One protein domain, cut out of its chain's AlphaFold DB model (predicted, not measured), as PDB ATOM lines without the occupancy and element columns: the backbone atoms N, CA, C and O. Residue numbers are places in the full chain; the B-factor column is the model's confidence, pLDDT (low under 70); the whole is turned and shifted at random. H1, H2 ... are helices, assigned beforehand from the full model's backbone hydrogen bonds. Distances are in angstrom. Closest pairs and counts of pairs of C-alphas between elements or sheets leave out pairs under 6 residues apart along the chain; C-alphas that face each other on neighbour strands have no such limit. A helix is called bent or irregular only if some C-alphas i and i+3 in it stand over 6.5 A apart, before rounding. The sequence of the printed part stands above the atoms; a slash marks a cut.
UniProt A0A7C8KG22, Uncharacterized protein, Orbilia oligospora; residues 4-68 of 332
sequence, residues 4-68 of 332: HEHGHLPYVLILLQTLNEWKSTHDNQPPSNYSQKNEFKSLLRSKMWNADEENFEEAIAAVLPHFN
ATOM      1  N   HIS A   4     569.906 348.264 393.633       88.50
ATOM      2  CA  HIS A   4     568.481 348.530 393.806       88.50
ATOM      3  C   HIS A   4     568.240 349.859 394.530       88.50
ATOM      4  O   HIS A   4     567.468 350.678 394.049       88.50
ATOM      5  N   GLU A   5     568.912 350.086 395.661       90.56
ATOM      6  CA  GLU A   5     568.760 351.326 396.433       90.56
ATOM      7  C   GLU A   5     569.203 352.557 395.626       90.56
ATOM      8  O   GLU A   5     568.552 353.593 395.702       90.56
ATOM      9  N   HIS A   6     570.273 352.442 394.830       92.88
ATOM     10  CA  HIS A   6     570.784 353.525 393.984       92.88
ATOM     11  C   HIS A   6     569.804 353.911 392.863       92.88
ATOM     12  O   HIS A   6     569.478 355.089 392.703       92.88
ATOM     13  N   GLY A   7     569.255 352.919 392.151       92.69
ATOM     14  CA  GLY A   7     568.277 353.127 391.073       92.69
ATOM     15  C   GLY A   7     566.881 353.570 391.539       92.69
ATOM     16  O   GLY A   7     566.015 353.850 390.714       92.69
ATOM     17  N   HIS A   8     566.648 353.641 392.853       93.44
ATOM     18  CA  HIS A   8     565.391 354.087 393.462       93.44
ATOM     19  C   HIS A   8     565.583 355.298 394.391       93.44
ATOM     20  O   HIS A   8     564.760 355.561 395.274       93.44
ATOM     21  N   LEU A   9     566.660 356.063 394.201       94.25
ATOM     22  CA  LEU A   9     566.811 357.360 394.850       94.25
ATOM     23  C   LEU A   9     565.912 358.402 394.171       94.25
ATOM     24  O   LEU A   9     566.018 358.557 392.955       94.25
ATOM     25  N   PRO A  10     565.118 359.180 394.931       95.56
ATOM     26  CA  PRO A  10     564.404 360.334 394.395       95.56
ATOM     27  C   PRO A  10     565.344 361.274 393.631       95.56
ATOM     28  O   PRO A  10     566.353 361.723 394.189       95.56
ATOM     29  N   TYR A  11     564.990 361.644 392.395       95.44
ATOM     30  CA  TYR A  11     565.854 362.474 391.544       95.44
ATOM     31  C   TYR A  11     566.234 363.812 392.205       95.44
ATOM     32  O   TYR A  11     567.334 364.324 392.007       95.44
ATOM     33  N   VAL A  12     565.359 364.369 393.052       94.94
ATOM     34  CA  VAL A  12     565.621 365.608 393.805       94.94
ATOM     35  C   VAL A  12     566.828 365.453 394.737       94.94
ATOM     36  O   VAL A  12     567.630 366.377 394.860       94.94
ATOM     37  N   LEU A  13     567.002 364.287 395.369       94.56
ATOM     38  CA  LEU A  13     568.152 364.023 396.238       94.56
ATOM     39  C   LEU A  13     569.439 363.869 395.423       94.56
ATOM     40  O   LEU A  13     570.475 364.396 395.828       94.56
ATOM     41  N   ILE A  14     569.359 363.221 394.256       96.12
ATOM     42  CA  ILE A  14     570.478 363.116 393.305       96.12
ATOM     43  C   ILE A  14     570.935 364.517 392.881       96.12
ATOM     44  O   ILE A  14     572.129 364.827 392.929       96.12
ATOM     45  N   LEU A  15     569.984 365.389 392.525       96.12
ATOM     46  CA  LEU A  15     570.258 366.778 392.163       96.12
ATOM     47  C   LEU A  15     570.924 367.544 393.306       96.12
ATOM     48  O   LEU A  15     571.939 368.190 393.073       96.12
ATOM     49  N   LEU A  16     570.392 367.469 394.530       94.88
ATOM     50  CA  LEU A  16     570.939 368.189 395.685       94.88
ATOM     51  C   LEU A  16     572.350 367.717 396.054       94.88
ATOM     52  O   LEU A  16     573.230 368.545 396.289       94.88
ATOM     53  N   GLN A  17     572.584 366.402 396.061       95.81
ATOM     54  CA  GLN A  17     573.903 365.842 396.348       95.81
ATOM     55  C   GLN A  17     574.926 366.274 395.291       95.81
ATOM     56  O   GLN A  17     576.011 366.744 395.632       95.81
ATOM     57  N   THR A  18     574.561 366.177 394.012       96.31
ATOM     58  CA  THR A  18     575.439 366.572 392.900       96.31
ATOM     59  C   THR A  18     575.658 368.084 392.867       96.31
ATOM     60  O   THR A  18     576.748 368.550 392.547       96.31
ATOM     61  N   LEU A  19     574.654 368.874 393.257       95.44
ATOM     62  CA  LEU A  19     574.762 370.327 393.365       95.44
ATOM     63  C   LEU A  19     575.744 370.754 394.461       95.44
ATOM     64  O   LEU A  19     576.471 371.723 394.260       95.44
ATOM     65  N   ASN A  20     575.799 370.047 395.592       95.44
ATOM     66  CA  ASN A  20     576.789 370.318 396.641       95.44
ATOM     67  C   ASN A  20     578.220 370.075 396.141       95.44
ATOM     68  O   ASN A  20     579.110 370.885 396.397       95.44
ATOM     69  N   GLU A  21     578.431 368.996 395.384       95.69
ATOM     70  CA  GLU A  21     579.721 368.702 394.755       95.69
ATOM     71  C   GLU A  21     580.098 369.766 393.721       95.69
ATOM     72  O   GLU A  21     581.189 370.325 393.795       95.69
ATOM     73  N   TRP A  22     579.171 370.124 392.831       95.50
ATOM     74  CA  TRP A  22     579.368 371.201 391.859       95.50
ATOM     75  C   TRP A  22     579.781 372.513 392.536       95.50
ATOM     76  O   TRP A  22     580.770 373.138 392.162       95.50
ATOM     77  N   LYS A  23     579.048 372.919 393.576       95.31
ATOM     78  CA  LYS A  23     579.296 374.160 394.319       95.31
ATOM     79  C   LYS A  23     580.670 374.195 394.986       95.31
ATOM     80  O   LYS A  23     581.247 375.274 395.092       95.31
ATOM     81  N   SER A  24     581.211 373.044 395.392       95.69
ATOM     82  CA  SER A  24     582.540 372.959 396.014       95.69
ATOM     83  C   SER A  24     583.684 373.357 395.072       95.69
ATOM     84  O   SER A  24     584.733 373.792 395.541       95.69
ATOM     85  N   THR A  25     583.471 373.262 393.757       93.69
ATOM     86  CA  THR A  25     584.463 373.596 392.724       93.69
ATOM     87  C   THR A  25     584.121 374.864 391.935       93.69
ATOM     88  O   THR A  25     584.897 375.261 391.072       93.69
ATOM     89  N   HIS A  26     582.994 375.518 392.238       93.38
ATOM     90  CA  HIS A  26     582.453 376.657 391.483       93.38
ATOM     91  C   HIS A  26     582.021 377.814 392.398       93.38
ATOM     92  O   HIS A  26     580.917 378.340 392.261       93.38
ATOM     93  N   ASP A  27     582.856 378.180 393.375       93.38
ATOM     94  CA  ASP A  27     582.637 379.329 394.274       93.38
ATOM     95  C   ASP A  27     581.260 379.339 394.962       93.38
ATOM     96  O   ASP A  27     580.629 380.382 395.159       93.38
ATOM     97  N   ASN A  28     580.764 378.150 395.316       92.62
ATOM     98  CA  ASN A  28     579.449 377.931 395.914       92.62
ATOM     99  C   ASN A  28     578.250 378.358 395.033       92.62
ATOM    100  O   ASN A  28     577.117 378.461 395.517       92.62
ATOM    101  N   GLN A  29     578.468 378.567 393.731       92.44
ATOM    102  CA  GLN A  29     577.440 378.967 392.772       92.44
ATOM    103  C   GLN A  29     576.797 377.760 392.072       92.44
ATOM    104  O   GLN A  29     577.483 376.799 391.715       92.44
ATOM    105  N   PRO A  30     575.468 377.776 391.851       92.81
ATOM    106  CA  PRO A  30     574.806 376.766 391.035       92.81
ATOM    107  C   PRO A  30     575.109 376.963 389.533       92.81
ATOM    108  O   PRO A  30     575.461 378.068 389.113       92.81
ATOM    109  N   PRO A  31     574.902 375.931 388.694       93.69
ATOM    110  CA  PRO A  31     574.928 376.081 387.241       93.69
ATOM    111  C   PRO A  31     573.937 377.158 386.778       93.69
ATOM    112  O   PRO A  31     572.732 377.036 386.999       93.69
ATOM    113  N   SER A  32     574.435 378.203 386.118       91.44
ATOM    114  CA  SER A  32     573.638 379.394 385.779       91.44
ATOM    115  C   SER A  32     573.315 379.492 384.288       91.44
ATOM    116  O   SER A  32     572.176 379.760 383.903       91.44
ATOM    117  N   ASN A  33     574.298 379.218 383.431       92.50
ATOM    118  CA  ASN A  33     574.173 379.333 381.981       92.50
ATOM    119  C   ASN A  33     574.032 377.965 381.297       92.50
ATOM    120  O   ASN A  33     574.248 376.917 381.904       92.50
ATOM    121  N   TYR A  34     573.668 377.970 380.013       93.88
ATOM    122  CA  TYR A  34     573.439 376.744 379.241       93.88
ATOM    123  C   TYR A  34     574.658 375.805 379.224       93.88
ATOM    124  O   TYR A  34     574.497 374.594 379.359       93.88
ATOM    125  N   SER A  35     575.872 376.358 379.123       95.56
ATOM    126  CA  SER A  35     577.109 375.571 379.134       95.56
ATOM    127  C   SER A  35     577.302 374.856 380.470       95.56
ATOM    128  O   SER A  35     577.441 373.637 380.495       95.56
ATOM    129  N   GLN A  36     577.212 375.591 381.583       95.25
ATOM    130  CA  GLN A  36     577.316 375.031 382.935       95.25
ATOM    131  C   GLN A  36     576.213 374.005 383.210       95.25
ATOM    132  O   GLN A  36     576.462 372.968 383.813       95.25
ATOM    133  N   LYS A  37     574.984 374.254 382.740       95.56
ATOM    134  CA  LYS A  37     573.874 373.300 382.878       95.56
ATOM    135  C   LYS A  37     574.151 371.999 382.115       95.56
ATOM    136  O   LYS A  37     573.812 370.931 382.613       95.56
ATOM    137  N   ASN A  38     574.785 372.055 380.943       95.94
ATOM    138  CA  ASN A  38     575.185 370.850 380.209       95.94
ATOM    139  C   ASN A  38     576.355 370.116 380.866       95.94
ATOM    140  O   ASN A  38     576.355 368.890 380.904       95.94
ATOM    141  N   GLU A  39     577.317 370.845 381.421       96.25
ATOM    142  CA  GLU A  39     578.401 370.251 382.200       96.25
ATOM    143  C   GLU A  39     577.859 369.539 383.448       96.25
ATOM    144  O   GLU A  39     578.195 368.384 383.703       96.25
ATOM    145  N   PHE A  40     576.915 370.164 384.154       96.88
ATOM    146  CA  PHE A  40     576.218 369.553 385.282       96.88
ATOM    147  C   PHE A  40     575.439 368.291 384.879       96.88
ATOM    148  O   PHE A  40     575.459 367.295 385.600       96.88
ATOM    149  N   LYS A  41     574.800 368.274 383.700       97.19
ATOM    150  CA  LYS A  41     574.173 367.055 383.156       97.19
ATOM    151  C   LYS A  41     575.189 365.943 382.902       97.19
ATOM    152  O   LYS A  41     574.901 364.786 383.187       97.19
ATOM    153  N   SER A  42     576.368 366.273 382.379       96.75
ATOM    154  CA  SER A  42     577.447 365.296 382.197       96.75
ATOM    155  C   SER A  42     577.958 364.758 383.537       96.75
ATOM    156  O   SER A  42     578.219 363.563 383.643       96.75
ATOM    157  N   LEU A  43     578.025 365.606 384.570       96.62
ATOM    158  CA  LEU A  43     578.366 365.193 385.933       96.62
ATOM    159  C   LEU A  43     577.307 364.269 386.553       96.62
ATOM    160  O   LEU A  43     577.656 363.332 387.261       96.62
ATOM    161  N   LEU A  44     576.018 364.496 386.286       96.81
ATOM    162  CA  LEU A  44     574.960 363.563 386.691       96.81
ATOM    163  C   LEU A  44     575.118 362.209 385.990       96.81
ATOM    164  O   LEU A  44     575.068 361.173 386.646       96.81
ATOM    165  N   ARG A  45     575.369 362.212 384.674       96.38
ATOM    166  CA  ARG A  45     575.565 360.981 383.888       96.38
ATOM    167  C   ARG A  45     576.758 360.160 384.351       96.38
ATOM    168  O   ARG A  45     576.673 358.941 384.387       96.38
ATOM    169  N   SER A  46     577.862 360.803 384.731       95.81
ATOM    170  CA  SER A  46     579.047 360.084 385.216       95.81
ATOM    171  C   SER A  46     578.839 359.399 386.570       95.81
ATOM    172  O   SER A  46     579.661 358.572 386.960       95.81
ATOM    173  N   LYS A  47     577.752 359.728 387.282       94.75
ATOM    174  CA  LYS A  47     577.371 359.117 388.562       94.75
ATOM    175  C   LYS A  47     576.419 357.930 388.415       94.75
ATOM    176  O   LYS A  47     576.188 357.246 389.408       94.75
ATOM    177  N   MET A  48     575.904 357.672 387.214       95.19
ATOM    178  CA  MET A  48     575.097 356.486 386.939       95.19
ATOM    179  C   MET A  48     575.946 355.219 387.090       95.19
ATOM    180  O   MET A  48     577.099 355.171 386.653       95.19
ATOM    181  N   TRP A  49     575.387 354.181 387.706       93.75
ATOM    182  CA  TRP A  49     576.022 352.864 387.824       93.75
ATOM    183  C   TRP A  49     575.716 351.984 386.614       93.75
ATOM    184  O   TRP A  49     576.541 351.153 386.241       93.75
ATOM    185  N   ASN A  50     574.550 352.182 385.996       90.12
ATOM    186  CA  ASN A  50     574.105 351.477 384.797       90.12
ATOM    187  C   ASN A  50     573.510 352.472 383.793       90.12
ATOM    188  O   ASN A  50     573.077 353.552 384.174       90.12
ATOM    189  N   ALA A  51     573.457 352.098 382.514       84.12
ATOM    190  CA  ALA A  51     572.898 352.963 381.474       84.12
ATOM    191  C   ALA A  51     571.383 353.214 381.632       84.12
ATOM    192  O   ALA A  51     570.901 354.263 381.224       84.12
ATOM    193  N   ASP A  52     570.655 352.288 382.262       86.44
ATOM    194  CA  ASP A  52     569.187 352.295 382.328       86.44
ATOM    195  C   ASP A  52     568.653 352.745 383.707       86.44
ATOM    196  O   ASP A  52     567.755 352.127 384.280       86.44
ATOM    197  N   GLU A  53     569.226 353.805 384.285       93.88
ATOM    198  CA  GLU A  53     568.773 354.368 385.569       93.88
ATOM    199  C   GLU A  53     567.770 355.516 385.371       93.88
ATOM    200  O   GLU A  53     568.136 356.687 385.255       93.88
ATOM    201  N   GLU A  54     566.477 355.172 385.363       94.44
ATOM    202  CA  GLU A  54     565.361 356.111 385.142       94.44
ATOM    203  C   GLU A  54     565.396 357.337 386.071       94.44
ATOM    204  O   GLU A  54     565.140 358.453 385.628       94.44
ATOM    205  N   ASN A  55     565.754 357.166 387.346       95.62
ATOM    206  CA  ASN A  55     565.834 358.268 388.310       95.62
ATOM    207  C   ASN A  55     566.946 359.287 387.983       95.62
ATOM    208  O   ASN A  55     566.806 360.479 388.278       95.62
ATOM    209  N   PHE A  56     568.043 358.852 387.355       97.12
ATOM    210  CA  PHE A  56     569.084 359.750 386.853       97.12
ATOM    211  C   PHE A  56     568.648 360.456 385.572       97.12
ATOM    212  O   PHE A  56     568.914 361.650 385.425       97.12
ATOM    213  N   GLU A  57     567.936 359.769 384.680       96.38
ATOM    214  CA  GLU A  57     567.346 360.406 383.498       96.38
ATOM    215  C   GLU A  57     566.309 361.475 383.892       96.38
ATOM    216  O   GLU A  57     566.340 362.587 383.357       96.38
ATOM    217  N   GLU A  58     565.478 361.218 384.912       96.06
ATOM    218  CA  GLU A  58     564.599 362.227 385.527       96.06
ATOM    219  C   GLU A  58     565.398 363.430 386.059       96.06
ATOM    220  O   GLU A  58     565.055 364.585 385.779       96.06
ATOM    221  N   ALA A  59     566.505 363.188 386.778       96.25
ATOM    222  CA  ALA A  59     567.370 364.251 387.292       96.25
ATOM    223  C   ALA A  59     567.960 365.103 386.153       96.25
ATOM    224  O   ALA A  59     567.913 366.334 386.201       96.25
ATOM    225  N   ILE A  60     568.484 364.462 385.106       96.25
ATOM    226  CA  ILE A  60     569.079 365.120 383.936       96.25
ATOM    227  C   ILE A  60     568.033 365.955 383.192       96.25
ATOM    228  O   ILE A  60     568.310 367.103 382.816       96.25
ATOM    229  N   ALA A  61     566.827 365.414 382.998       95.56
ATOM    230  CA  ALA A  61     565.713 366.120 382.376       95.56
ATOM    231  C   ALA A  61     565.291 367.351 383.198       95.56
ATOM    232  O   ALA A  61     564.989 368.404 382.631       95.56
ATOM    233  N   ALA A  62     565.362 367.262 384.528       94.56
ATOM    234  CA  ALA A  62     564.992 368.339 385.435       94.56
ATOM    235  C   ALA A  62     565.981 369.524 385.464       94.56
ATOM    236  O   ALA A  62     565.580 370.612 385.882       94.56
ATOM    237  N   VAL A  63     567.232 369.378 385.002       94.38
ATOM    238  CA  VAL A  63     568.263 370.434 385.122       94.38
ATOM    239  C   VAL A  63     567.865 371.736 384.420       94.38
ATOM    240  O   VAL A  63     567.878 372.803 385.030       94.38
ATOM    241  N   LEU A  64     567.518 371.681 383.131       90.94
ATOM    242  CA  LEU A  64     567.207 372.894 382.360       90.94
ATOM    243  C   LEU A  64     566.002 373.674 382.916       90.94
ATOM    244  O   LEU A  64     566.162 374.882 383.124       90.94
ATOM    245  N   PRO A  65     564.839 373.040 383.173       88.31
ATOM    246  CA  PRO A  65     563.663 373.759 383.655       88.31
ATOM    247  C   PRO A  65     563.786 374.255 385.103       88.31
ATOM    248  O   PRO A  65     563.221 375.301 385.415       88.31
ATOM    249  N   HIS A  66     564.532 373.565 385.979       85.56
ATOM    250  CA  HIS A  66     564.497 373.840 387.424       85.56
ATOM    251  C   HIS A  66     565.723 374.577 387.989       85.56
ATOM    252  O   HIS A  66     565.668 375.046 389.121       85.56
ATOM    253  N   PHE A  67     566.817 374.742 387.235       86.12
ATOM    254  CA  PHE A  67     568.018 375.469 387.695       86.12
ATOM    255  C   PHE A  67     567.918 376.983 387.452       86.12
ATOM    256  O   PHE A  67     568.878 377.635 387.046       86.12
ATOM    257  N   ASN A  68     566.729 377.546 387.643       84.44
ATOM    258  CA  ASN A  68     566.515 378.988 387.629       84.44
ATOM    259  C   ASN A  68     566.186 379.437 389.056       84.44
ATOM    260  O   ASN A  68     565.503 378.697 389.769       84.44
TER     261      ASN A  68
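AT A GLANCE: This is residues 4 to 68 of the 332 residues of an uncharacterized protein of Orbilia oligospora (UniProt A0A7C8KG22). Two helices, H3 and H4, lie side by side as a hairpin, and the longest helix, H2, crosses one side of this pair at a steep slant, with H4 near its first residues. A very short helix, H1, sits at one end, beside the first residues of H4. The printed part has 65 residues with four named helices, H1 to H4 in that order along the chain, and no named strand; the class is all helix. The whole is compact, with a radius of gyration of the C-alphas of 11.3 A, and elongated in outline, spanning 34 by 21 by 17 A.

IN THESE COORDINATES: Find C-alpha 4 at (568.481, 348.530, 393.806); here H1 begins, residues 4 to 7. After a tight link of 3 residues, look for C-alpha 11 at (565.854, 362.474, 391.544), where H2 begins; it holds residues 11 to 25 and is 21.7 A long from first to last C-alpha. A short link of 8 residues leads to H3, residues 34 to 45, 16.6 A long. Another short link of 8 residues leads to H4, residues 54 to 66, 17.9 A long, which ends at C-alpha 66 at (564.497, 373.840, 387.424). H4 is irregular, but only just: C-alphas 61 and 64 are 6.9 A apart.

HOW THE PARTS SIT: Start at H4, the hub, which touches the other three helices. H3 and H4 form a helical hairpin: they touch, closest at the C-alphas of Lys 41 and Ile 60, 5.5 A apart, at a shallow tilt of 14 degrees, opposite ways. Next look at residues 11 to 15 of H2, which touch residues 55 to 59 of H4; the closest C-alphas are those of Tyr 11 and Ala 59, 4.9 A apart. H2 and H4 run the same way at a steep tilt of 64 degrees. H2 also touches H3, at residues 40 to 44 of H3, with the C-alphas of Thr 18 and Leu 44 closest at 6.9 A; they run opposite ways at a steep tilt of 65 degrees. The helix packing is mostly crossed, but only just, with 1 of these 3 pairs at a shallow tilt. H1 and H4 only just touch, with 3 pairs of C-alphas within 8 A, the closest those of Gly 7 and Asn 55 at 6.3 A; H4 touches H1 with residues 54 to 56 alone. H1 is apart from H2 and from H3. In H3 every O i to N i+4 pair is within hydrogen-bond range, against 10 of 11 in H2 and 7 of 9 in H4, while H1 is too short for such a pair.

THE WHOLE: The two C-alphas farthest apart are those of His 4 and Asp 27, at 33.9 A. The printed part runs from residue 4 to residue 68 with no cut, and no link between its helices is long. The mean pLDDT of the printed part of this model is 93.8, and no printed residue is under 70.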